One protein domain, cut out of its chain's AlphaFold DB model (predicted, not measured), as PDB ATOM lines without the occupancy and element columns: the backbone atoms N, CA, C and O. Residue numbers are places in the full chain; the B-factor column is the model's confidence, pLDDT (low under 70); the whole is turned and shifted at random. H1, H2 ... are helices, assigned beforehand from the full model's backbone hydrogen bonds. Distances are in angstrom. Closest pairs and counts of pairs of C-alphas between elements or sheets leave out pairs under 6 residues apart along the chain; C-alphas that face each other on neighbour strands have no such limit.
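AT A GLANCE: This is residues 203 to 355 of the 577 residues of the protein "DUF4838 domain-containing protein" of Lentisphaerae bacterium (UniProt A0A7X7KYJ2). Three helices, H2, H3 and H4, stand side by side in a flat row, each running the opposite way to the one before, with H3 in the middle. H6 crosses one face of this row over H2 and H3, while two short helices pack on the other face, H1 on H2 and H5 on H4; the long stretch of residues 306 to 333 passes round the H4 side of the row from H5 to H6. The printed part has 153 residues with six named helices, in the order H1 to H6 along the chain, and no named strand; the class is all helix. It is compact, with a radius of gyration of the C-alphas of 16.4 A, and spans 51 by 38 by 26 A.

IN THESE COORDINATES: The longest helix, H3, holds residues 246 to 267 and measures 31.4 A from its first C-alpha, at (25.603, -28.546, 28.738), to its last. H2, residues 224 to 240, is 24.0 A long, and H4, residues 274 to 289, is 22.3 A. H6, residues 334 to 353, is 28.4 A long and ends with C-alpha 353 at (-2.424, -36.071, 16.990). H1 holds residues 208 to 216, with C-alpha 208 at (18.837, -28.543, 17.719), and H5 holds residues 298 to 305.

HOW THE PARTS SIT: H3 touches H2 at a shallow tilt of 10 degrees, opposite ways; their closest C-alphas, of Leu 238 and Arg 247, are 5.6 A apart. With residues 259 to 266 alone, H3 touches H4 at a shallow tilt of 16 degrees, opposite ways; the closest C-alphas are Phe 266 and Ala 279, 5.3 A. With residues 248 to 258 alone, H3 touches H6 at a steep tilt of 51 degrees, the same way; the closest C-alphas are Ala 255 and Ile 337, 5.9 A. H6 also touches H2 at a steep tilt of 42 degrees, opposite ways, closest at the C-alphas of Pro 224 and Leu 348, 5.3 A. H2, with residues 230 to 237 alone, touches H1 at a shallow tilt of 34 degrees, only just short of steep; the closest C-alphas are Pro 208 and Leu 233, 4.9 A. H4 touches H5 at a shallow tilt of 13 degrees, opposite ways, closest at the C-alphas of Ala 287 and Val 298, 6.1 A. H1 and H2, H2 and H3, H3 and H4, and H4 and H5 are helical hairpins. H4 and H6 are apart, and so are H5 and H6. In each of the six helices every O i to N i+4 pair is within hydrogen-bond range.

THE WHOLE: The two C-alphas farthest apart, of Lys 203 and Gly 312, are 52.0 A from each other. The printed part has no cut. The link from H5 to H6 is long, with 28 residues, and the link from H2 to H3 is tight. The mean pLDDT of the printed part is 92.6; residues 270 to 271 are under 70.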
ATOM      1  N   LYS A 203      28.380 -30.177  20.559       91.12
ATOM      2  CA  LYS A 203      27.796 -30.859  19.388       91.12
ATOM      3  C   LYS A 203      26.326 -30.502  19.149       91.12
ATOM      4  O   LYS A 203      25.916 -30.429  17.994       91.12
ATOM      5  N   ALA A 204      25.560 -30.221  20.205       94.69
ATOM      6  CA  ALA A 204      24.158 -29.828  20.082       94.69
ATOM      7  C   ALA A 204      23.967 -28.435  19.450       94.69
ATOM      8  O   ALA A 204      22.864 -28.112  19.004       94.69
ATOM      9  N   ALA A 205      25.025 -27.621  19.343       93.44
ATOM     10  CA  ALA A 205      24.975 -26.344  18.635       93.44
ATOM     11  C   ALA A 205      24.568 -26.520  17.163       93.44
ATOM     12  O   ALA A 205      23.725 -25.777  16.658       93.44
ATOM     13  N   ARG A 206      25.121 -27.536  16.482       86.94
ATOM     14  CA  ARG A 206      24.908 -27.802  15.050       86.94
ATOM     15  C   ARG A 206      23.583 -28.528  14.814       86.94
ATOM     16  O   ARG A 206      23.557 -29.724  14.543       86.94
ATOM     17  N   GLY A 207      22.484 -27.796  14.935       92.00
ATOM     18  CA  GLY A 207      21.139 -28.301  14.673       92.00
ATOM     19  C   GLY A 207      20.166 -27.882  15.765       92.00
ATOM     20  O   GLY A 207      19.612 -26.786  15.662       92.00
ATOM     21  N   PRO A 208      19.959 -28.711  16.805       96.56
ATOM     22  CA  PRO A 208      18.837 -28.543  17.719       96.56
ATOM     23  C   PRO A 208      18.880 -27.219  18.480       96.56
ATOM     24  O   PRO A 208      17.877 -26.511  18.511       96.56
ATOM     25  N   MET A 209      20.041 -26.818  19.013       97.38
ATOM     26  CA  MET A 209      20.124 -25.579  19.797       97.38
ATOM     27  C   MET A 209      20.091 -24.328  18.919       97.38
ATOM     28  O   MET A 209      19.432 -23.357  19.280       97.38
ATOM     29  N   THR A 210      20.716 -24.355  17.737       96.25
ATOM     30  CA  THR A 210      20.574 -23.261  16.757       96.25
ATOM     31  C   THR A 210      19.111 -23.069  16.362       96.25
ATOM     32  O   THR A 210      18.615 -21.944  16.360       96.25
ATOM     33  N   ALA A 211      18.398 -24.159  16.068       96.06
ATOM     34  CA  ALA A 211      16.984 -24.102  15.724       96.06
ATOM     35  C   ALA A 211      16.126 -23.625  16.906       96.06
ATOM     36  O   ALA A 211      15.256 -22.783  16.704       96.06
ATOM     37  N   LEU A 212      16.395 -24.092  18.131       97.06
ATOM     38  CA  LEU A 212      15.641 -23.689  19.322       97.06
ATOM     39  C   LEU A 212      15.758 -22.184  19.588       97.06
ATOM     40  O   LEU A 212      14.742 -21.505  19.715       97.06
ATOM     41  N   TYR A 213      16.980 -21.643  19.596       96.19
ATOM     42  CA  TYR A 213      17.194 -20.204  19.782       96.19
ATOM     43  C   TYR A 213      16.624 -19.373  18.624       96.19
ATOM     44  O   TYR A 213      16.129 -18.268  18.845       96.19
ATOM     45  N   ALA A 214      16.625 -19.907  17.399       92.50
ATOM     46  CA  ALA A 214      15.947 -19.264  16.279       92.50
ATOM     47  C   ALA A 214      14.421 -19.222  16.467       92.50
ATOM     48  O   ALA A 214      13.800 -18.243  16.063       92.50
ATOM     49  N   GLU A 215      13.800 -20.240  17.076       91.19
ATOM     50  CA  GLU A 215      12.377 -20.174  17.439       91.19
ATOM     51  C   GLU A 215      12.129 -19.204  18.606       91.19
ATOM     52  O   GLU A 215      11.176 -18.434  18.544       91.19
ATOM     53  N   PHE A 216      13.011 -19.135  19.613       93.19
ATOM     54  CA  PHE A 216      12.906 -18.142  20.698       93.19
ATOM     55  C   PHE A 216      12.987 -16.692  20.220       93.19
ATOM     56  O   PHE A 216      12.466 -15.805  20.890       93.19
ATOM     57  N   ALA A 217      13.598 -16.431  19.066       88.38
ATOM     58  CA  ALA A 217      13.611 -15.102  18.463       88.38
ATOM     59  C   ALA A 217      12.298 -14.746  17.731       88.38
ATOM     60  O   ALA A 217      12.093 -13.583  17.377       88.38
ATOM     61  N   LYS A 218      11.398 -15.712  17.486       83.75
ATOM     62  CA  LYS A 218      10.159 -15.511  16.721       83.75
ATOM     63  C   LYS A 218       8.952 -15.410  17.646       83.75
ATOM     64  O   LYS A 218       8.707 -16.286  18.466       83.75
ATOM     65  N   ASN A 219       8.132 -14.376  17.459       81.62
ATOM     66  CA  ASN A 219       6.861 -14.229  18.177       81.62
ATOM     67  C   ASN A 219       5.778 -15.124  17.550       81.62
ATOM     68  O   ASN A 219       4.900 -14.648  16.826       81.62
ATOM     69  N   GLN A 220       5.899 -16.434  17.754       76.94
ATOM     70  CA  GLN A 220       4.938 -17.423  17.271       76.94
ATOM     71  C   GLN A 220       3.776 -17.602  18.257       76.94
ATOM     72  O   GLN A 220       3.971 -17.494  19.470       76.94
ATOM     73  N   PRO A 221       2.565 -17.934  17.771       74.62
ATOM     74  CA  PRO A 221       1.487 -18.394  18.637       74.62
ATOM     75  C   PRO A 221       1.925 -19.610  19.470       74.62
ATOM     76  O   PRO A 221       2.515 -20.548  18.931       74.62
ATOM     77  N   LEU A 222       1.602 -19.622  20.766       84.38
ATOM     78  CA  LEU A 222       1.933 -20.714  21.694       84.38
ATOM     79  C   LEU A 222       0.953 -21.895  21.546       84.38
ATOM     80  O   LEU A 222       0.256 -22.266  22.485       84.38
ATOM     81  N   THR A 223       0.848 -22.447  20.335       78.81
ATOM     82  CA  THR A 223      -0.012 -23.602  20.029       78.81
ATOM     83  C   THR A 223       0.658 -24.915  20.434       78.81
ATOM     84  O   THR A 223       1.889 -24.965  20.534       78.81
ATOM     85  N   PRO A 224      -0.107 -26.015  20.585       84.31
ATOM     86  CA  PRO A 224       0.473 -27.326  20.855       84.31
ATOM     87  C   PRO A 224       1.574 -27.745  19.872       84.31
ATOM     88  O   PRO A 224       2.589 -28.288  20.293       84.31
ATOM     89  N   ILE A 225       1.417 -27.430  18.579       82.75
ATOM     90  CA  ILE A 225       2.399 -27.744  17.528       82.75
ATOM     91  C   ILE A 225       3.712 -26.986  17.750       82.75
ATOM     92  O   ILE A 225       4.789 -27.586  17.739       82.75
ATOM     93  N   ASN A 226       3.634 -25.671  17.974       86.44
ATOM     94  CA  ASN A 226       4.827 -24.847  18.162       86.44
ATOM     95  C   ASN A 226       5.531 -25.192  19.479       86.44
ATOM     96  O   ASN A 226       6.749 -25.339  19.500       86.44
ATOM     97  N   LEU A 227       4.774 -25.399  20.561       92.94
ATOM     98  CA  LEU A 227       5.323 -25.805  21.856       92.94
ATOM     99  C   LEU A 227       5.977 -27.190  21.783       92.94
ATOM    100  O   LEU A 227       7.094 -27.356  22.273       92.94
ATOM    101  N   LEU A 228       5.343 -28.165  21.120       94.25
ATOM    102  CA  LEU A 228       5.921 -29.497  20.920       94.25
ATOM    103  C   LEU A 228       7.259 -29.419  20.182       94.25
ATOM    104  O   LEU A 228       8.229 -30.040  20.608       94.25
ATOM    105  N   ARG A 229       7.334 -28.601  19.127       94.75
ATOM    106  CA  ARG A 229       8.578 -28.371  18.383       94.75
ATOM    107  C   ARG A 229       9.696 -27.837  19.279       94.75
ATOM    108  O   ARG A 229      10.826 -28.300  19.155       94.75
ATOM    109  N   LEU A 230       9.406 -26.895  20.183       97.25
ATOM    110  CA  LEU A 230      10.403 -26.385  21.134       97.25
ATOM    111  C   LEU A 230      10.912 -27.498  22.065       97.25
ATOM    112  O   LEU A 230      12.120 -27.629  22.256       97.25
ATOM    113  N   TYR A 231      10.010 -28.334  22.589       98.19
ATOM    114  CA  TYR A 231      10.382 -29.481  23.424       98.19
ATOM    115  C   TYR A 231      11.194 -30.535  22.664       98.19
ATOM    116  O   TYR A 231      12.172 -31.044  23.207       98.19
ATOM    117  N   ASP A 232      10.820 -30.867  21.427       97.62
ATOM    118  CA  ASP A 232      11.550 -31.845  20.615       97.62
ATOM    119  C   ASP A 232      12.973 -31.349  20.299       97.62
ATOM    120  O   ASP A 232      13.925 -32.130  20.355       97.62
ATOM    121  N   LEU A 233      13.151 -30.051  20.028       98.38
ATOM    122  CA  LEU A 233      14.475 -29.446  19.844       98.38
ATOM    123  C   LEU A 233      15.304 -29.471  21.136       98.38
ATOM    124  O   LEU A 233      16.493 -29.791  21.093       98.38
ATOM    125  N   ALA A 234      14.691 -29.181  22.286       98.12
ATOM    126  CA  ALA A 234      15.362 -29.261  23.581       98.12
ATOM    127  C   ALA A 234      15.765 -30.707  23.936       98.12
ATOM    128  O   ALA A 234      16.903 -30.931  24.340       98.12
ATOM    129  N   ASP A 235      14.903 -31.708  23.717       97.44
ATOM    130  CA  ASP A 235      15.230 -33.129  23.939       97.44
ATOM    131  C   ASP A 235      16.376 -33.603  23.029       97.44
ATOM    132  O   ASP A 235      17.320 -34.249  23.493       97.44
ATOM    133  N   GLN A 236      16.368 -33.212  21.750       97.69
ATOM    134  CA  GLN A 236      17.492 -33.466  20.842       97.69
ATOM    135  C   GLN A 236      18.785 -32.824  21.359       97.69
ATOM    136  O   GLN A 236      19.841 -33.461  21.346       97.69
ATOM    137  N   GLY A 237      18.708 -31.587  21.857       97.44
ATOM    138  CA  GLY A 237      19.828 -30.892  22.485       97.44
ATOM    139  C   GLY A 237      20.364 -31.623  23.718       97.44
ATOM    140  O   GLY A 237      21.574 -31.818  23.839       97.44
ATOM    141  N   LEU A 238      19.469 -32.107  24.582       97.00
ATOM    142  CA  LEU A 238      19.798 -32.844  25.805       97.00
ATOM    143  C   LEU A 238      20.549 -34.148  25.506       97.00
ATOM    144  O   LEU A 238      21.463 -34.523  26.245       97.00
ATOM    145  N   ARG A 239      20.170 -34.841  24.425       95.56
ATOM    146  CA  ARG A 239      20.824 -36.079  23.967       95.56
ATOM    147  C   ARG A 239      22.156 -35.819  23.266       95.56
ATOM    148  O   ARG A 239      23.054 -36.651  23.355       95.56
ATOM    149  N   ALA A 240      22.279 -34.701  22.551       95.50
ATOM    150  CA  ALA A 240      23.438 -34.404  21.711       95.50
ATOM    151  C   ALA A 240      24.552 -33.620  22.424       95.50
ATOM    152  O   ALA A 240      25.699 -33.649  21.971       95.50
ATOM    153  N   THR A 241      24.241 -32.887  23.495       94.50
ATOM    154  CA  THR A 241      25.226 -32.060  24.204       94.50
ATOM    155  C   THR A 241      26.234 -32.925  24.959       94.50
ATOM    156  O   THR A 241      25.876 -33.878  25.650       94.50
ATOM    157  N   THR A 242      27.519 -32.596  24.819       87.00
ATOM    158  CA  THR A 242      28.631 -33.333  25.450       87.00
ATOM    159  C   THR A 242      29.582 -32.423  26.223       87.00
ATOM    160  O   THR A 242      30.638 -32.873  26.658       87.00
ATOM    161  N   VAL A 243      29.266 -31.130  26.333       94.81
ATOM    162  CA  VAL A 243      30.107 -30.160  27.050       94.81
ATOM    163  C   VAL A 243      29.755 -30.139  28.538       94.81
ATOM    164  O   VAL A 243      28.585 -30.335  28.878       94.81
ATOM    165  N   PRO A 244      30.722 -29.867  29.434       95.75
ATOM    166  CA  PRO A 244      30.440 -29.667  30.854       95.75
ATOM    167  C   PRO A 244      29.370 -28.588  31.082       95.75
ATOM    168  O   PRO A 244      29.414 -27.513  30.473       95.75
ATOM    169  N   GLY A 245      28.382 -28.883  31.931       95.44
ATOM    170  CA  GLY A 245      27.238 -27.999  32.184       95.44
ATOM    171  C   GLY A 245      26.207 -27.950  31.047       95.44
ATOM    172  O   GLY A 245      25.200 -27.256  31.150       95.44
ATOM    173  N   GLY A 246      26.458 -28.621  29.917       96.19
ATOM    174  CA  GLY A 246      25.603 -28.546  28.738       96.19
ATOM    175  C   GLY A 246      24.248 -29.216  28.937       96.19
ATOM    176  O   GLY A 246      23.263 -28.749  28.373       96.19
ATOM    177  N   ARG A 247      24.185 -30.294  29.730       97.06
ATOM    178  CA  ARG A 247      22.926 -30.991  30.027       97.06
ATOM    179  C   ARG A 247      22.069 -30.162  30.973       97.06
ATOM    180  O   ARG A 247      20.895 -29.968  30.694       97.06
ATOM    181  N   GLU A 248      22.682 -29.623  32.015       97.19
ATOM    182  CA  GLU A 248      22.085 -28.760  33.033       97.19
ATOM    183  C   GLU A 248      21.459 -27.520  32.382       97.19
ATOM    184  O   GLU A 248      20.279 -27.248  32.584       97.19
ATOM    185  N   ARG A 249      22.178 -26.856  31.463       97.25
ATOM    186  CA  ARG A 249      21.621 -25.736  30.680       97.25
ATOM    187  C   ARG A 249      20.389 -26.134  29.869       97.25
ATOM    188  O   ARG A 249      19.457 -25.348  29.750       97.25
ATOM    189  N   VAL A 250      20.373 -27.327  29.271       98.12
ATOM    190  CA  VAL A 250      19.198 -27.791  28.515       98.12
ATOM    191  C   VAL A 250      18.042 -28.144  29.456       98.12
ATOM    192  O   VAL A 250      16.892 -27.881  29.114       98.12
ATOM    193  N   ILE A 251      18.320 -28.671  30.649       98.56
ATOM    194  CA  ILE A 251      17.306 -28.901  31.688       98.56
ATOM    195  C   ILE A 251      16.695 -27.568  32.138       98.56
ATOM    196  O   ILE A 251      15.473 -27.462  32.217       98.56
ATOM    197  N   ASP A 252      17.498 -26.520  32.317       98.38
ATOM    198  CA  ASP A 252      16.984 -25.178  32.609       98.38
ATOM    199  C   ASP A 252      16.087 -24.646  31.478       98.38
ATOM    200  O   ASP A 252      15.023 -24.079  31.734       98.38
ATOM    201  N   LEU A 253      16.440 -24.903  30.212       98.31
ATOM    202  CA  LEU A 253      15.575 -24.573  29.074       98.31
ATOM    203  C   LEU A 253      14.268 -25.381  29.072       98.31
ATOM    204  O   LEU A 253      13.227 -24.841  28.708       98.31
ATOM    205  N   LEU A 254      14.276 -26.644  29.508       98.56
ATOM    206  CA  LEU A 254      13.048 -27.429  29.683       98.56
ATOM    207  C   LEU A 254      12.171 -26.870  30.815       98.56
ATOM    208  O   LEU A 254      10.949 -26.827  30.662       98.56
ATOM    209  N   ALA A 255      12.776 -26.388  31.906       98.44
ATOM    210  CA  ALA A 255      12.056 -25.699  32.977       98.44
ATOM    211  C   ALA A 255      11.398 -24.404  32.468       98.44
ATOM    212  O   ALA A 255      10.226 -24.132  32.735       98.44
ATOM    213  N   TYR A 256      12.125 -23.635  31.656       98.25
ATOM    214  CA  TYR A 256      11.578 -22.473  30.962       98.25
ATOM    215  C   TYR A 256      10.390 -22.838  30.053       98.25
ATOM    216  O   TYR A 256       9.367 -22.155  30.070       98.25
ATOM    217  N   LEU A 257      10.469 -23.929  29.284       98.12
ATOM    218  CA  LEU A 257       9.368 -24.337  28.405       98.12
ATOM    219  C   LEU A 257       8.098 -24.738  29.175       98.12
ATOM    220  O   LEU A 257       7.003 -24.407  28.720       98.12
ATOM    221  N   ASP A 258       8.208 -25.372  30.349       97.81
ATOM    222  CA  ASP A 258       7.022 -25.688  31.170       97.81
ATOM    223  C   ASP A 258       6.383 -24.407  31.729       97.81
ATOM    224  O   ASP A 258       5.154 -24.291  31.753       97.81
ATOM    225  N   TYR A 259       7.190 -23.389  32.062       97.88
ATOM    226  CA  TYR A 259       6.677 -22.048  32.360       97.88
ATOM    227  C   TYR A 259       5.885 -21.472  31.177       97.88
ATOM    228  O   TYR A 259       4.757 -21.016  31.367       97.88
ATOM    229  N   VAL A 260       6.422 -21.542  29.954       97.19
ATOM    230  CA  VAL A 260       5.747 -21.031  28.747       97.19
ATOM    231  C   VAL A 260       4.410 -21.746  28.510       97.19
ATOM    232  O   VAL A 260       3.416 -21.087  28.199       97.19
ATOM    233  N   VAL A 261       4.341 -23.068  28.704       95.75
ATOM    234  CA  VAL A 261       3.087 -23.842  28.595       95.75
ATOM    235  C   VAL A 261       2.060 -23.382  29.634       95.75
ATOM    236  O   VAL A 261       0.897 -23.150  29.297       95.75
ATOM    237  N   ARG A 262       2.469 -23.236  30.899       96.44
ATOM    238  CA  ARG A 262       1.580 -22.776  31.979       96.44
ATOM    239  C   ARG A 262       1.100 -21.354  31.742       96.44
ATOM    240  O   ARG A 262      -0.081 -21.074  31.934       96.44
ATOM    241  N   PHE A 263       1.981 -20.478  31.265       95.31
ATOM    242  CA  PHE A 263       1.609 -19.116  30.918       95.31
ATOM    243  C   PHE A 263       0.598 -19.102  29.771       95.31
ATOM    244  O   PHE A 263      -0.405 -18.407  29.873       95.31
ATOM    245  N   ALA A 264       0.799 -19.901  28.718       87.06
ATOM    246  CA  ALA A 264      -0.152 -19.997  27.608       87.06
ATOM    247  C   ALA A 264      -1.551 -20.441  28.079       87.06
ATOM    248  O   ALA A 264      -2.560 -19.883  27.648       87.06
ATOM    249  N   ARG A 265      -1.616 -21.404  29.011       86.31
ATOM    250  CA  ARG A 265      -2.872 -21.856  29.636       86.31
ATOM    251  C   ARG A 265      -3.527 -20.760  30.479       86.31
ATOM    252  O   ARG A 265      -4.741 -20.599  30.423       86.31
ATOM    253  N   PHE A 266      -2.733 -20.010  31.239       88.69
ATOM    254  CA  PHE A 266      -3.204 -18.877  32.032       88.69
ATOM    255  C   PHE A 266      -3.710 -17.720  31.151       88.69
ATOM    256  O   PHE A 266      -4.812 -17.227  31.371       88.69
ATOM    257  N   GLU A 267      -2.952 -17.323  30.122       83.69
ATOM    258  CA  GLU A 267      -3.280 -16.221  29.198       83.69
ATOM    259  C   GLU A 267      -4.583 -16.486  28.423       83.69
ATOM    260  O   GLU A 267      -5.296 -15.547  28.074       83.69
ATOM    261  N   ALA A 268      -4.936 -17.757  28.200       74.69
ATOM    262  CA  ALA A 268      -6.191 -18.144  27.559       74.69
ATOM    263  C   ALA A 268      -7.448 -17.835  28.404       74.69
ATOM    264  O   ALA A 268      -8.560 -17.825  27.872       74.69
ATOM    265  N   LEU A 269      -7.304 -17.572  29.709       75.38
ATOM    266  CA  LEU A 269      -8.416 -17.328  30.626       75.38
ATOM    267  C   LEU A 269      -8.659 -15.821  30.791       75.38
ATOM    268  O   LEU A 269      -7.968 -15.136  31.537       75.38
ATOM    269  N   ALA A 270      -9.683 -15.293  30.118       61.44
ATOM    270  CA  ALA A 270      -9.991 -13.859  30.161       61.44
ATOM    271  C   ALA A 270     -10.815 -13.430  31.392       61.44
ATOM    272  O   ALA A 270     -10.713 -12.294  31.857       61.44
ATOM    273  N   ALA A 271     -11.672 -14.314  31.914       68.62
ATOM    274  CA  ALA A 271     -12.543 -13.997  33.042       68.62
ATOM    275  C   ALA A 271     -11.819 -14.263  34.366       68.62
ATOM    276  O   ALA A 271     -11.350 -15.373  34.590       68.62
ATOM    277  N   HIS A 272     -11.778 -13.278  35.271       82.19
ATOM    278  CA  HIS A 272     -11.179 -13.415  36.609       82.19
ATOM    279  C   HIS A 272     -12.076 -14.230  37.564       82.19
ATOM    280  O   HIS A 272     -12.550 -13.729  38.588       82.19
ATOM    281  N   THR A 273     -12.353 -15.474  37.183       84.25
ATOM    282  CA  THR A 273     -13.107 -16.488  37.927       84.25
ATOM    283  C   THR A 273     -12.150 -17.504  38.556       84.25
ATOM    284  O   THR A 273     -10.936 -17.422  38.377       84.25
ATOM    285  N   GLU A 274     -12.670 -18.479  39.306       88.31
ATOM    286  CA  GLU A 274     -11.823 -19.475  39.978       88.31
ATOM    287  C   GLU A 274     -10.866 -20.234  39.033       88.31
ATOM    288  O   GLU A 274      -9.697 -20.358  39.386       88.31
ATOM    289  N   PRO A 275     -11.251 -20.638  37.803       85.50
ATOM    290  CA  PRO A 275     -10.300 -21.198  36.838       85.50
ATOM    291  C   PRO A 275      -9.095 -20.296  36.538       85.50
ATOM    292  O   PRO A 275      -7.974 -20.793  36.440       85.50
ATOM    293  N   TYR A 276      -9.301 -18.978  36.426       87.69
ATOM    294  CA  TYR A 276      -8.211 -18.016  36.223       87.69
ATOM    295  C   TYR A 276      -7.266 -17.996  37.424       87.69
ATOM    296  O   TYR A 276      -6.051 -18.060  37.248       87.69
ATOM    297  N   TYR A 277      -7.802 -17.945  38.648       94.19
ATOM    298  CA  TYR A 277      -6.972 -17.922  39.853       94.19
ATOM    299  C   TYR A 277      -6.262 -19.255  40.105       94.19
ATOM    300  O   TYR A 277      -5.117 -19.248  40.547       94.19
ATOM    301  N   ALA A 278      -6.887 -20.384  39.764       93.12
ATOM    302  CA  ALA A 278      -6.260 -21.699  39.832       93.12
ATOM    303  C   ALA A 278      -5.085 -21.811  38.846       93.12
ATOM    304  O   ALA A 278      -3.998 -22.238  39.232       93.12
ATOM    305  N   ALA A 279      -5.262 -21.359  37.600       92.25
ATOM    306  CA  ALA A 279      -4.183 -21.311  36.612       92.25
ATOM    307  C   ALA A 279      -3.073 -20.324  37.008       92.25
ATOM    308  O   ALA A 279      -1.893 -20.613  36.818       92.25
ATOM    309  N   LEU A 280      -3.433 -19.178  37.599       96.12
ATOM    310  CA  LEU A 280      -2.467 -18.220  38.132       96.12
ATOM    311  C   LEU A 280      -1.646 -18.829  39.274       96.12
ATOM    312  O   LEU A 280      -0.426 -18.683  39.298       96.12
ATOM    313  N   GLN A 281      -2.302 -19.511  40.214       96.94
ATOM    314  CA  GLN A 281      -1.638 -20.199  41.314       96.94
ATOM    315  C   GLN A 281      -0.676 -21.266  40.793       96.94
ATOM    316  O   GLN A 281       0.467 -21.306  41.240       96.94
ATOM    317  N   ASP A 282      -1.112 -22.097  39.846       97.31
ATOM    318  CA  ASP A 282      -0.279 -23.122  39.217       97.31
ATOM    319  C   ASP A 282       0.961 -22.514  38.537       97.31
ATOM    320  O   ASP A 282       2.092 -22.909  38.834       97.31
ATOM    321  N   LEU A 283       0.766 -21.482  37.708       98.00
ATOM    322  CA  LEU A 283       1.843 -20.750  37.038       98.00
ATOM    323  C   LEU A 283       2.851 -20.171  38.035       98.00
ATOM    324  O   LEU A 283       4.057 -20.358  37.881       98.00
ATOM    325  N   MET A 284       2.365 -19.461  39.053       98.06
ATOM    326  CA  MET A 284       3.222 -18.750  39.999       98.06
ATOM    327  C   MET A 284       3.921 -19.688  40.979       98.06
ATOM    328  O   MET A 284       5.070 -19.430  41.331       98.06
ATOM    329  N   SER A 285       3.267 -20.784  41.374       98.25
ATOM    330  CA  SER A 285       3.890 -21.804  42.224       98.25
ATOM    331  C   SER A 285       5.027 -22.493  41.477       98.25
ATOM    332  O   SER A 285       6.110 -22.674  42.027       98.25
ATOM    333  N   TYR A 286       4.817 -22.812  40.197       98.44
ATOM    334  CA  TYR A 286       5.878 -23.349  39.355       98.44
ATOM    335  C   TYR A 286       7.019 -22.342  39.155       98.44
ATOM    336  O   TYR A 286       8.176 -22.674  39.403       98.44
ATOM    337  N   ALA A 287       6.697 -21.097  38.779       97.75
ATOM    338  CA  ALA A 287       7.683 -20.037  38.576       97.75
ATOM    339  C   ALA A 287       8.553 -19.824  39.827       97.75
ATOM    340  O   ALA A 287       9.773 -19.733  39.719       97.75
ATOM    341  N   HIS A 288       7.946 -19.820  41.019       97.88
ATOM    342  CA  HIS A 288       8.670 -19.735  42.284       97.88
ATOM    343  C   HIS A 288       9.640 -20.908  42.489       97.88
ATOM    344  O   HIS A 288      10.812 -20.686  42.793       97.88
ATOM    345  N   ARG A 289       9.193 -22.146  42.249       98.19
ATOM    346  CA  ARG A 289      10.030 -23.349  42.410       98.19
ATOM    347  C   ARG A 289      11.173 -23.452  41.394       98.19
ATOM    348  O   ARG A 289      12.123 -24.190  41.632       98.19
ATOM    349  N   ILE A 290      11.128 -22.718  40.282       97.50
ATOM    350  CA  ILE A 290      12.251 -22.628  39.331       97.50
ATOM    351  C   ILE A 290      13.059 -21.330  39.461       97.50
ATOM    352  O   ILE A 290      14.020 -21.140  38.718       97.50
ATOM    353  N   GLN A 291      12.723 -20.446  40.407       96.25
ATOM    354  CA  GLN A 291      13.390 -19.153  40.587       96.25
ATOM    355  C   GLN A 291      14.925 -19.255  40.701       96.25
ATOM    356  O   GLN A 291      15.601 -18.461  40.046       96.25
ATOM    357  N   PRO A 292      15.510 -20.222  41.444       95.81
ATOM    358  CA  PRO A 292      16.968 -20.337  41.552       95.81
ATOM    359  C   PRO A 292      17.681 -20.645  40.229       95.81
ATOM    360  O   PRO A 292      18.878 -20.396  40.120       95.81
ATOM    361  N   ARG A 293      16.962 -21.159  39.219       95.50
ATOM    362  CA  ARG A 293      17.511 -21.441  37.882       95.50
ATOM    363  C   ARG A 293      17.660 -20.181  37.026       95.50
ATOM    364  O   ARG A 293      18.298 -20.234  35.983       95.50
ATOM    365  N   GLY A 294      17.057 -19.055  37.424       95.19
ATOM    366  CA  GLY A 294      17.136 -17.801  36.666       95.19
ATOM    367  C   GLY A 294      16.532 -17.914  35.263       95.19
ATOM    368  O   GLY A 294      17.112 -17.436  34.295       95.19
ATOM    369  N   MET A 295      15.411 -18.626  35.127       95.69
ATOM    370  CA  MET A 295      14.725 -18.791  33.837       95.69
ATOM    371  C   MET A 295      13.546 -17.832  33.655       95.69
ATOM    372  O   MET A 295      13.108 -17.620  32.525       95.69
ATOM    373  N   VAL A 296      13.032 -17.270  34.755       94.69
ATOM    374  CA  VAL A 296      11.877 -16.367  34.791       94.69
ATOM    375  C   VAL A 296      12.091 -15.312  35.880       94.69
ATOM    376  O   VAL A 296      12.413 -15.658  37.018       94.69
ATOM    377  N   ALA A 297      11.842 -14.033  35.588       94.88
ATOM    378  CA  ALA A 297      11.905 -12.944  36.568       94.88
ATOM    379  C   ALA A 297      10.689 -12.929  37.521       94.88
ATOM    380  O   ALA A 297       9.815 -12.059  37.459       94.88
ATOM    381  N   VAL A 298      10.644 -13.894  38.448       95.31
ATOM    382  CA  VAL A 298       9.479 -14.204  39.305       95.31
ATOM    383  C   VAL A 298       8.926 -12.997  40.062       95.31
ATOM    384  O   VAL A 298       7.712 -12.804  40.097       95.31
ATOM    385  N   TYR A 299       9.778 -12.156  40.658       94.12
ATOM    386  CA  TYR A 299       9.305 -10.979  41.398       94.12
ATOM    387  C   TYR A 299       8.563  -9.989  40.488       94.12
ATOM    388  O   TYR A 299       7.486  -9.501  40.842       94.12
ATOM    389  N   ALA A 300       9.117  -9.704  39.309       93.69
ATOM    390  CA  ALA A 300       8.511  -8.784  38.353       93.69
ATOM    391  C   ALA A 300       7.208  -9.364  37.777       93.69
ATOM    392  O   ALA A 300       6.205  -8.648  37.684       93.69
ATOM    393  N   LEU A 301       7.187 -10.672  37.505       94.88
ATOM    394  CA  LEU A 301       5.998 -11.400  37.071       94.88
ATOM    395  C   LEU A 301       4.890 -11.335  38.133       94.88
ATOM    396  O   LEU A 301       3.764 -10.928  37.842       94.88
ATOM    397  N   ALA A 302       5.217 -11.632  39.392       95.12
ATOM    398  CA  ALA A 302       4.283 -11.564  40.511       95.12
ATOM    399  C   ALA A 302       3.770 -10.135  40.746       95.12
ATOM    400  O   ALA A 302       2.586  -9.928  41.005       95.12
ATOM    401  N   ARG A 303       4.617  -9.110  40.593       93.44
ATOM    402  CA  ARG A 303       4.181  -7.706  40.684       93.44
ATOM    403  C   ARG A 303       3.113  -7.379  39.643       93.44
ATOM    404  O   ARG A 303       2.257  -6.525  39.899       93.44
ATOM    405  N   ARG A 304       3.151  -8.050  38.488       91.81
ATOM    406  CA  ARG A 304       2.184  -7.873  37.407       91.81
ATOM    407  C   ARG A 304       0.920  -8.707  37.598       91.81
ATOM    408  O   ARG A 304      -0.171  -8.157  37.457       91.81
ATOM    409  N   LEU A 305       1.059  -9.991  37.917       93.81
ATOM    410  CA  LEU A 305      -0.055 -10.943  37.937       93.81
ATOM    411  C   LEU A 305      -0.714 -11.089  39.316       93.81
ATOM    412  O   LEU A 305      -1.930 -11.227  39.410       93.81
ATOM    413  N   CYS A 306       0.065 -10.967  40.390       95.12
ATOM    414  CA  CYS A 306      -0.345 -11.188  41.779       95.12
ATOM    415  C   CYS A 306      -0.599  -9.885  42.549       95.12
ATOM    416  O   CYS A 306      -0.446  -9.844  43.767       95.12
ATOM    417  N   ASN A 307      -0.944  -8.791  41.865       91.38
ATOM    418  CA  ASN A 307      -1.199  -7.501  42.510       91.38
ATOM    419  C   ASN A 307      -2.628  -7.000  42.250       91.38
ATOM    420  O   ASN A 307      -3.564  -7.485  42.880       91.38
ATOM    421  N   ALA A 308      -2.831  -6.064  41.317       81.19
ATOM    422  CA  ALA A 308      -4.105  -5.351  41.159       81.19
ATOM    423  C   ALA A 308      -5.323  -6.255  40.873       81.19
ATOM    424  O   ALA A 308      -6.418  -5.961  41.341       81.19
ATOM    425  N   ASN A 309      -5.142  -7.358  40.138       80.62
ATOM    426  CA  ASN A 309      -6.235  -8.279  39.795       80.62
ATOM    427  C   ASN A 309      -6.586  -9.271  40.912       80.62
ATOM    428  O   ASN A 309      -7.581  -9.982  40.799       80.62
ATOM    429  N   VAL A 310      -5.777  -9.315  41.968       89.75
ATOM    430  CA  VAL A 310      -5.820 -10.332  43.021       89.75
ATOM    431  C   VAL A 310      -6.170  -9.715  44.374       89.75
ATOM    432  O   VAL A 310      -6.979 -10.274  45.114       89.75
ATOM    433  N   LYS A 311      -5.625  -8.531  44.670       88.94
ATOM    434  CA  LYS A 311      -5.868  -7.800  45.918       88.94
ATOM    435  C   LYS A 311      -7.368  -7.573  46.157       88.94
ATOM    436  O   LYS A 311      -8.060  -7.017  45.305       88.94
ATOM    437  N   GLY A 312      -7.852  -7.975  47.330       88.50
ATOM    438  CA  GLY A 312      -9.245  -7.898  47.770       88.50
ATOM    439  C   GLY A 312     -10.171  -8.967  47.179       88.50
ATOM    440  O   GLY A 312     -11.368  -8.939  47.454       88.50
ATOM    441  N   LYS A 313      -9.655  -9.882  46.346       91.19
ATOM    442  CA  LYS A 313     -10.427 -10.978  45.724       91.19
ATOM    443  C   LYS A 313      -9.871 -12.353  46.080       91.19
ATOM    444  O   LYS A 313     -10.632 -13.259  46.396       91.19
ATOM    445  N   ARG A 314      -8.548 -12.492  46.010       92.94
ATOM    446  CA  ARG A 314      -7.769 -13.696  46.313       92.94
ATOM    447  C   ARG A 314      -6.500 -13.285  47.050       92.94
ATOM    448  O   ARG A 314      -5.400 -13.367  46.518       92.94
ATOM    449  N   ASP A 315      -6.655 -12.759  48.261       93.69
ATOM    450  CA  ASP A 315      -5.523 -12.237  49.043       93.69
ATOM    451  C   ASP A 315      -4.471 -13.311  49.363       93.69
ATOM    452  O   ASP A 315      -3.297 -12.991  49.533       93.69
ATOM    453  N   ASP A 316      -4.857 -14.587  49.321       95.06
ATOM    454  CA  ASP A 316      -3.965 -15.746  49.371       95.06
ATOM    455  C   ASP A 316      -2.966 -15.803  48.198       95.06
ATOM    456  O   ASP A 316      -1.905 -16.405  48.322       95.06
ATOM    457  N   LEU A 317      -3.257 -15.154  47.068       96.25
ATOM    458  CA  LEU A 317      -2.349 -15.025  45.925       96.25
ATOM    459  C   LEU A 317      -1.627 -13.670  45.883       96.25
ATOM    460  O   LEU A 317      -0.759 -13.475  45.029       96.25
ATOM    461  N   TRP A 318      -1.971 -12.720  46.754       97.12
ATOM    462  CA  TRP A 318      -1.461 -11.352  46.681       97.12
ATOM    463  C   TRP A 318       0.034 -11.290  47.012       97.12
ATOM    464  O   TRP A 318       0.474 -11.768  48.049       97.12
ATOM    465  N   LEU A 319       0.835 -10.649  46.150       95.81
ATOM    466  CA  LEU A 319       2.293 -10.563  46.287       95.81
ATOM    467  C   LEU A 319       2.747 -10.028  47.652       95.81
ATOM    468  O   LEU A 319       3.796 -10.452  48.132       95.81
ATOM    469  N   PHE A 320       2.002  -9.082  48.224       95.12
ATOM    470  CA  PHE A 320       2.327  -8.428  49.495       95.12
ATOM    471  C   PHE A 320       1.467  -8.931  50.664       95.12
ATOM    472  O   PHE A 320       1.443  -8.281  51.704       95.12
ATOM    473  N   GLY A 321       0.749 -10.045  50.486       90.81
ATOM    474  CA  GLY A 321       0.120 -10.757  51.596       90.81
ATOM    475  C   GLY A 321       1.165 -11.444  52.481       90.81
ATOM    476  O   GLY A 321       2.304 -11.647  52.053       90.81
ATOM    477  N   ASP A 322       0.768 -11.804  53.701       89.62
ATOM    478  CA  ASP A 322       1.682 -12.345  54.718       89.62
ATOM    479  C   ASP A 322       2.271 -13.717  54.333       89.62
ATOM    480  O   ASP A 322       3.454 -13.961  54.559       89.62
ATOM    481  N   ASP A 323       1.470 -14.594  53.712       92.00
ATOM    482  CA  ASP A 323       1.888 -15.931  53.257       92.00
ATOM    483  C   ASP A 323       1.216 -16.312  51.919       92.00
ATOM    484  O   ASP A 323       0.219 -17.043  51.899       92.00
ATOM    485  N   PRO A 324       1.707 -15.790  50.777       95.44
ATOM    486  CA  PRO A 324       1.101 -16.071  49.483       95.44
ATOM    487  C   PRO A 324       1.282 -17.545  49.103       95.44
ATOM    488  O   PRO A 324       2.407 -18.042  49.043       95.44
ATOM    489  N   VAL A 325       0.194 -18.239  48.760       96.50
ATOM    490  CA  VAL A 325       0.184 -19.704  48.563       96.50
ATOM    491  C   VAL A 325       1.110 -20.191  47.447       96.50
ATOM    492  O   VAL A 325       1.511 -21.352  47.450       96.50
ATOM    493  N   TRP A 326       1.477 -19.310  46.514       96.38
ATOM    494  CA  TRP A 326       2.395 -19.608  45.415       96.38
ATOM    495  C   TRP A 326       3.882 -19.544  45.803       96.38
ATOM    496  O   TRP A 326       4.727 -19.961  45.020       96.38
ATOM    497  N   ARG A 327       4.234 -19.057  47.002       96.12
ATOM    498  CA  ARG A 327       5.619 -19.017  47.515       96.12
ATOM    499  C   ARG A 327       5.997 -20.260  48.330       96.12
ATOM    500  O   ARG A 327       6.744 -20.174  49.299       96.12
ATOM    501  N   ARG A 328       5.411 -21.409  47.991       93.94
ATOM    502  CA  ARG A 328       5.568 -22.667  48.729       93.94
ATOM    503  C   ARG A 328       6.268 -23.723  47.878       93.94
ATOM    504  O   ARG A 328       6.121 -23.746  46.657       93.94
ATOM    505  N   GLY A 329       6.923 -24.660  48.560       94.44
ATOM    506  CA  GLY A 329       7.566 -25.826  47.959       94.44
ATOM    507  C   GLY A 329       9.051 -25.618  47.671       94.44
ATOM    508  O   GLY A 329       9.503 -24.507  47.415       94.44
ATOM    509  N   GLU A 330       9.796 -26.719  47.705       97.00
ATOM    510  CA  GLU A 330      11.232 -26.718  47.423       97.00
ATOM    511  C   GLU A 330      11.514 -26.509  45.929       97.00
ATOM    512  O   GLU A 330      10.683 -26.892  45.088       97.00
ATOM    513  N   PRO A 331      12.682 -25.944  45.573       98.00
ATOM    514  CA  PRO A 331      13.099 -25.840  44.185       98.00
ATOM    515  C   PRO A 331      13.041 -27.188  43.461       98.00
ATOM    516  O   PRO A 331      13.395 -28.217  44.031       98.00
ATOM    517  N   HIS A 332      12.600 -27.190  42.202       97.75
ATOM    518  CA  HIS A 332      12.545 -28.425  41.417       97.75
ATOM    519  C   HIS A 332      13.947 -28.974  41.140       97.75
ATOM    520  O   HIS A 332      14.785 -28.268  40.566       97.75
ATOM    521  N   ALA A 333      14.168 -30.248  41.468       98.19
ATOM    522  CA  ALA A 333      15.351 -30.994  41.057       98.19
ATOM    523  C   ALA A 333      15.356 -31.253  39.539       98.19
ATOM    524  O   ALA A 333      14.321 -31.186  38.870       98.19
ATOM    525  N   ASP A 334      16.525 -31.561  38.983       98.38
ATOM    526  CA  ASP A 334      16.695 -31.819  37.548       98.38
ATOM    527  C   ASP A 334      15.840 -33.005  37.071       98.38
ATOM    528  O   ASP A 334      15.211 -32.938  36.014       98.38
ATOM    529  N   GLU A 335      15.745 -34.066  37.874       98.25
ATOM    530  CA  GLU A 335      14.931 -35.244  37.572       98.25
ATOM    531  C   GLU A 335      13.434 -34.912  37.520       98.25
ATOM    532  O   GLU A 335      12.713 -35.440  36.670       98.25
ATOM    533  N   GLU A 336      12.962 -34.005  38.385       98.19
ATOM    534  CA  GLU A 336      11.576 -33.529  38.354       98.19
ATOM    535  C   GLU A 336      11.294 -32.738  37.072       98.19
ATOM    536  O   GLU A 336      10.256 -32.943  36.444       98.19
ATOM    537  N   ILE A 337      12.215 -31.862  36.651       98.62
ATOM    538  CA  ILE A 337      12.069 -31.093  35.407       98.62
ATOM    539  C   ILE A 337      12.013 -32.021  34.194       98.62
ATOM    540  O   ILE A 337      11.159 -31.846  33.325       98.62
ATOM    541  N   LEU A 338      12.880 -33.035  34.144       98.62
ATOM    542  CA  LEU A 338      12.873 -34.033  33.075       98.62
ATOM    543  C   LEU A 338      11.555 -34.818  33.039       98.62
ATOM    544  O   LEU A 338      10.980 -35.002  31.964       98.62
ATOM    545  N   ALA A 339      11.039 -35.233  34.199       98.31
ATOM    546  CA  ALA A 339       9.757 -35.927  34.288       98.31
ATOM    547  C   ALA A 339       8.587 -35.040  33.826       98.31
ATOM    548  O   ALA A 339       7.748 -35.483  33.038       98.31
ATOM    549  N   LEU A 340       8.552 -33.774  34.259       97.69
ATOM    550  CA  LEU A 340       7.552 -32.800  33.815       97.69
ATOM    551  C   LEU A 340       7.621 -32.576  32.301       97.69
ATOM    552  O   LEU A 340       6.586 -32.571  31.637       97.69
ATOM    553  N   ALA A 341       8.825 -32.445  31.744       97.88
ATOM    554  CA  ALA A 341       9.022 -32.266  30.312       97.88
ATOM    555  C   ALA A 341       8.479 -33.447  29.497       97.88
ATOM    556  O   ALA A 341       7.800 -33.225  28.495       97.88
ATOM    557  N   GLU A 342       8.715 -34.691  29.924       97.44
ATOM    558  CA  GLU A 342       8.153 -35.873  29.256       97.44
ATOM    559  C   GLU A 342       6.620 -35.883  29.298       97.44
ATOM    560  O   GLU A 342       5.982 -36.106  28.265       97.44
ATOM    561  N   VAL A 343       6.022 -35.567  30.453       96.94
ATOM    562  CA  VAL A 343       4.560 -35.460  30.595       96.94
ATOM    563  C   VAL A 343       4.002 -34.393  29.653       96.94
ATOM    564  O   VAL A 343       3.088 -34.678  28.879       96.94
ATOM    565  N   ARG A 344       4.578 -33.183  29.640       95.31
ATOM    566  CA  ARG A 344       4.129 -32.106  28.742       95.31
ATOM    567  C   ARG A 344       4.273 -32.470  27.283       95.31
ATOM    568  O   ARG A 344       3.367 -32.211  26.498       95.31
ATOM    569  N   ARG A 345       5.382 -33.092  26.901       96.31
ATOM    570  CA  ARG A 345       5.606 -33.488  25.514       96.31
ATOM    571  C   ARG A 345       4.609 -34.562  25.074       96.31
ATOM    572  O   ARG A 345       4.149 -34.512  23.938       96.31
ATOM    573  N   ALA A 346       4.234 -35.490  25.958       95.06
ATOM    574  CA  ALA A 346       3.178 -36.466  25.695       95.06
ATOM    575  C   ALA A 346       1.797 -35.803  25.538       95.06
ATOM    576  O   ALA A 346       1.119 -36.063  24.545       95.06
ATOM    577  N   GLU A 347       1.423 -34.892  26.445       92.06
ATOM    578  CA  GLU A 347       0.183 -34.103  26.347       92.06
ATOM    579  C   GLU A 347       0.114 -33.322  25.027       92.06
ATOM    580  O   GLU A 347      -0.892 -33.351  24.320       92.06
ATOM    581  N   LEU A 348       1.206 -32.641  24.663       90.00
ATOM    582  CA  LEU A 348       1.298 -31.870  23.428       90.00
ATOM    583  C   LEU A 348       1.221 -32.778  22.194       90.00
ATOM    584  O   LEU A 348       0.501 -32.452  21.257       90.00
ATOM    585  N   ARG A 349       1.896 -33.936  22.192       91.69
ATOM    586  CA  ARG A 349       1.791 -34.923  21.101       91.69
ATOM    587  C   ARG A 349       0.372 -35.427  20.922       91.69
ATOM    588  O   ARG A 349      -0.077 -35.512  19.785       91.69
ATOM    589  N   GLN A 350      -0.333 -35.721  22.011       88.00
ATOM    590  CA  GLN A 350      -1.734 -36.114  21.945       88.00
ATOM    591  C   GLN A 350      -2.589 -34.985  21.355       88.00
ATOM    592  O   GLN A 350      -3.321 -35.215  20.397       88.00
ATOM    593  N   ALA A 351      -2.430 -33.753  21.845       82.06
ATOM    594  CA  ALA A 351      -3.161 -32.595  21.329       82.06
ATOM    595  C   ALA A 351      -2.879 -32.317  19.840       82.06
ATOM    596  O   ALA A 351      -3.762 -31.857  19.119       82.06
ATOM    597  N   VAL A 352      -1.658 -32.594  19.368       82.00
ATOM    598  CA  VAL A 352      -1.295 -32.511  17.946       82.00
ATOM    599  C   VAL A 352      -1.901 -33.666  17.147       82.00
ATOM    600  O   VAL A 352      -2.425 -33.428  16.066       82.00
ATOM    601  N   ALA A 353      -1.871 -34.894  17.665       80.88
ATOM    602  CA  ALA A 353      -2.424 -36.071  16.990       80.88
ATOM    603  C   ALA A 353      -3.955 -36.014  16.852       80.88
ATOM    604  O   ALA A 353      -4.508 -36.508  15.874       80.88
ATOM    605  N   GLU A 354      -4.642 -35.380  17.804       75.88
ATOM    606  CA  GLU A 354      -6.087 -35.141  17.751       75.88
ATOM    607  C   GLU A 354      -6.489 -34.055  16.737       75.88
ATOM    608  O   GLU A 354      -7.683 -33.871  16.483       75.88
ATOM    609  N   ARG A 355      -5.528 -33.320  16.153       74.88
ATOM    610  CA  ARG A 355      -5.793 -32.330  15.104       74.88
ATOM    611  C   ARG A 355      -5.697 -32.974  13.724       74.88
ATOM    612  O   ARG A 355      -4.615 -33.413  13.336       74.88
TER     613      ARG A 355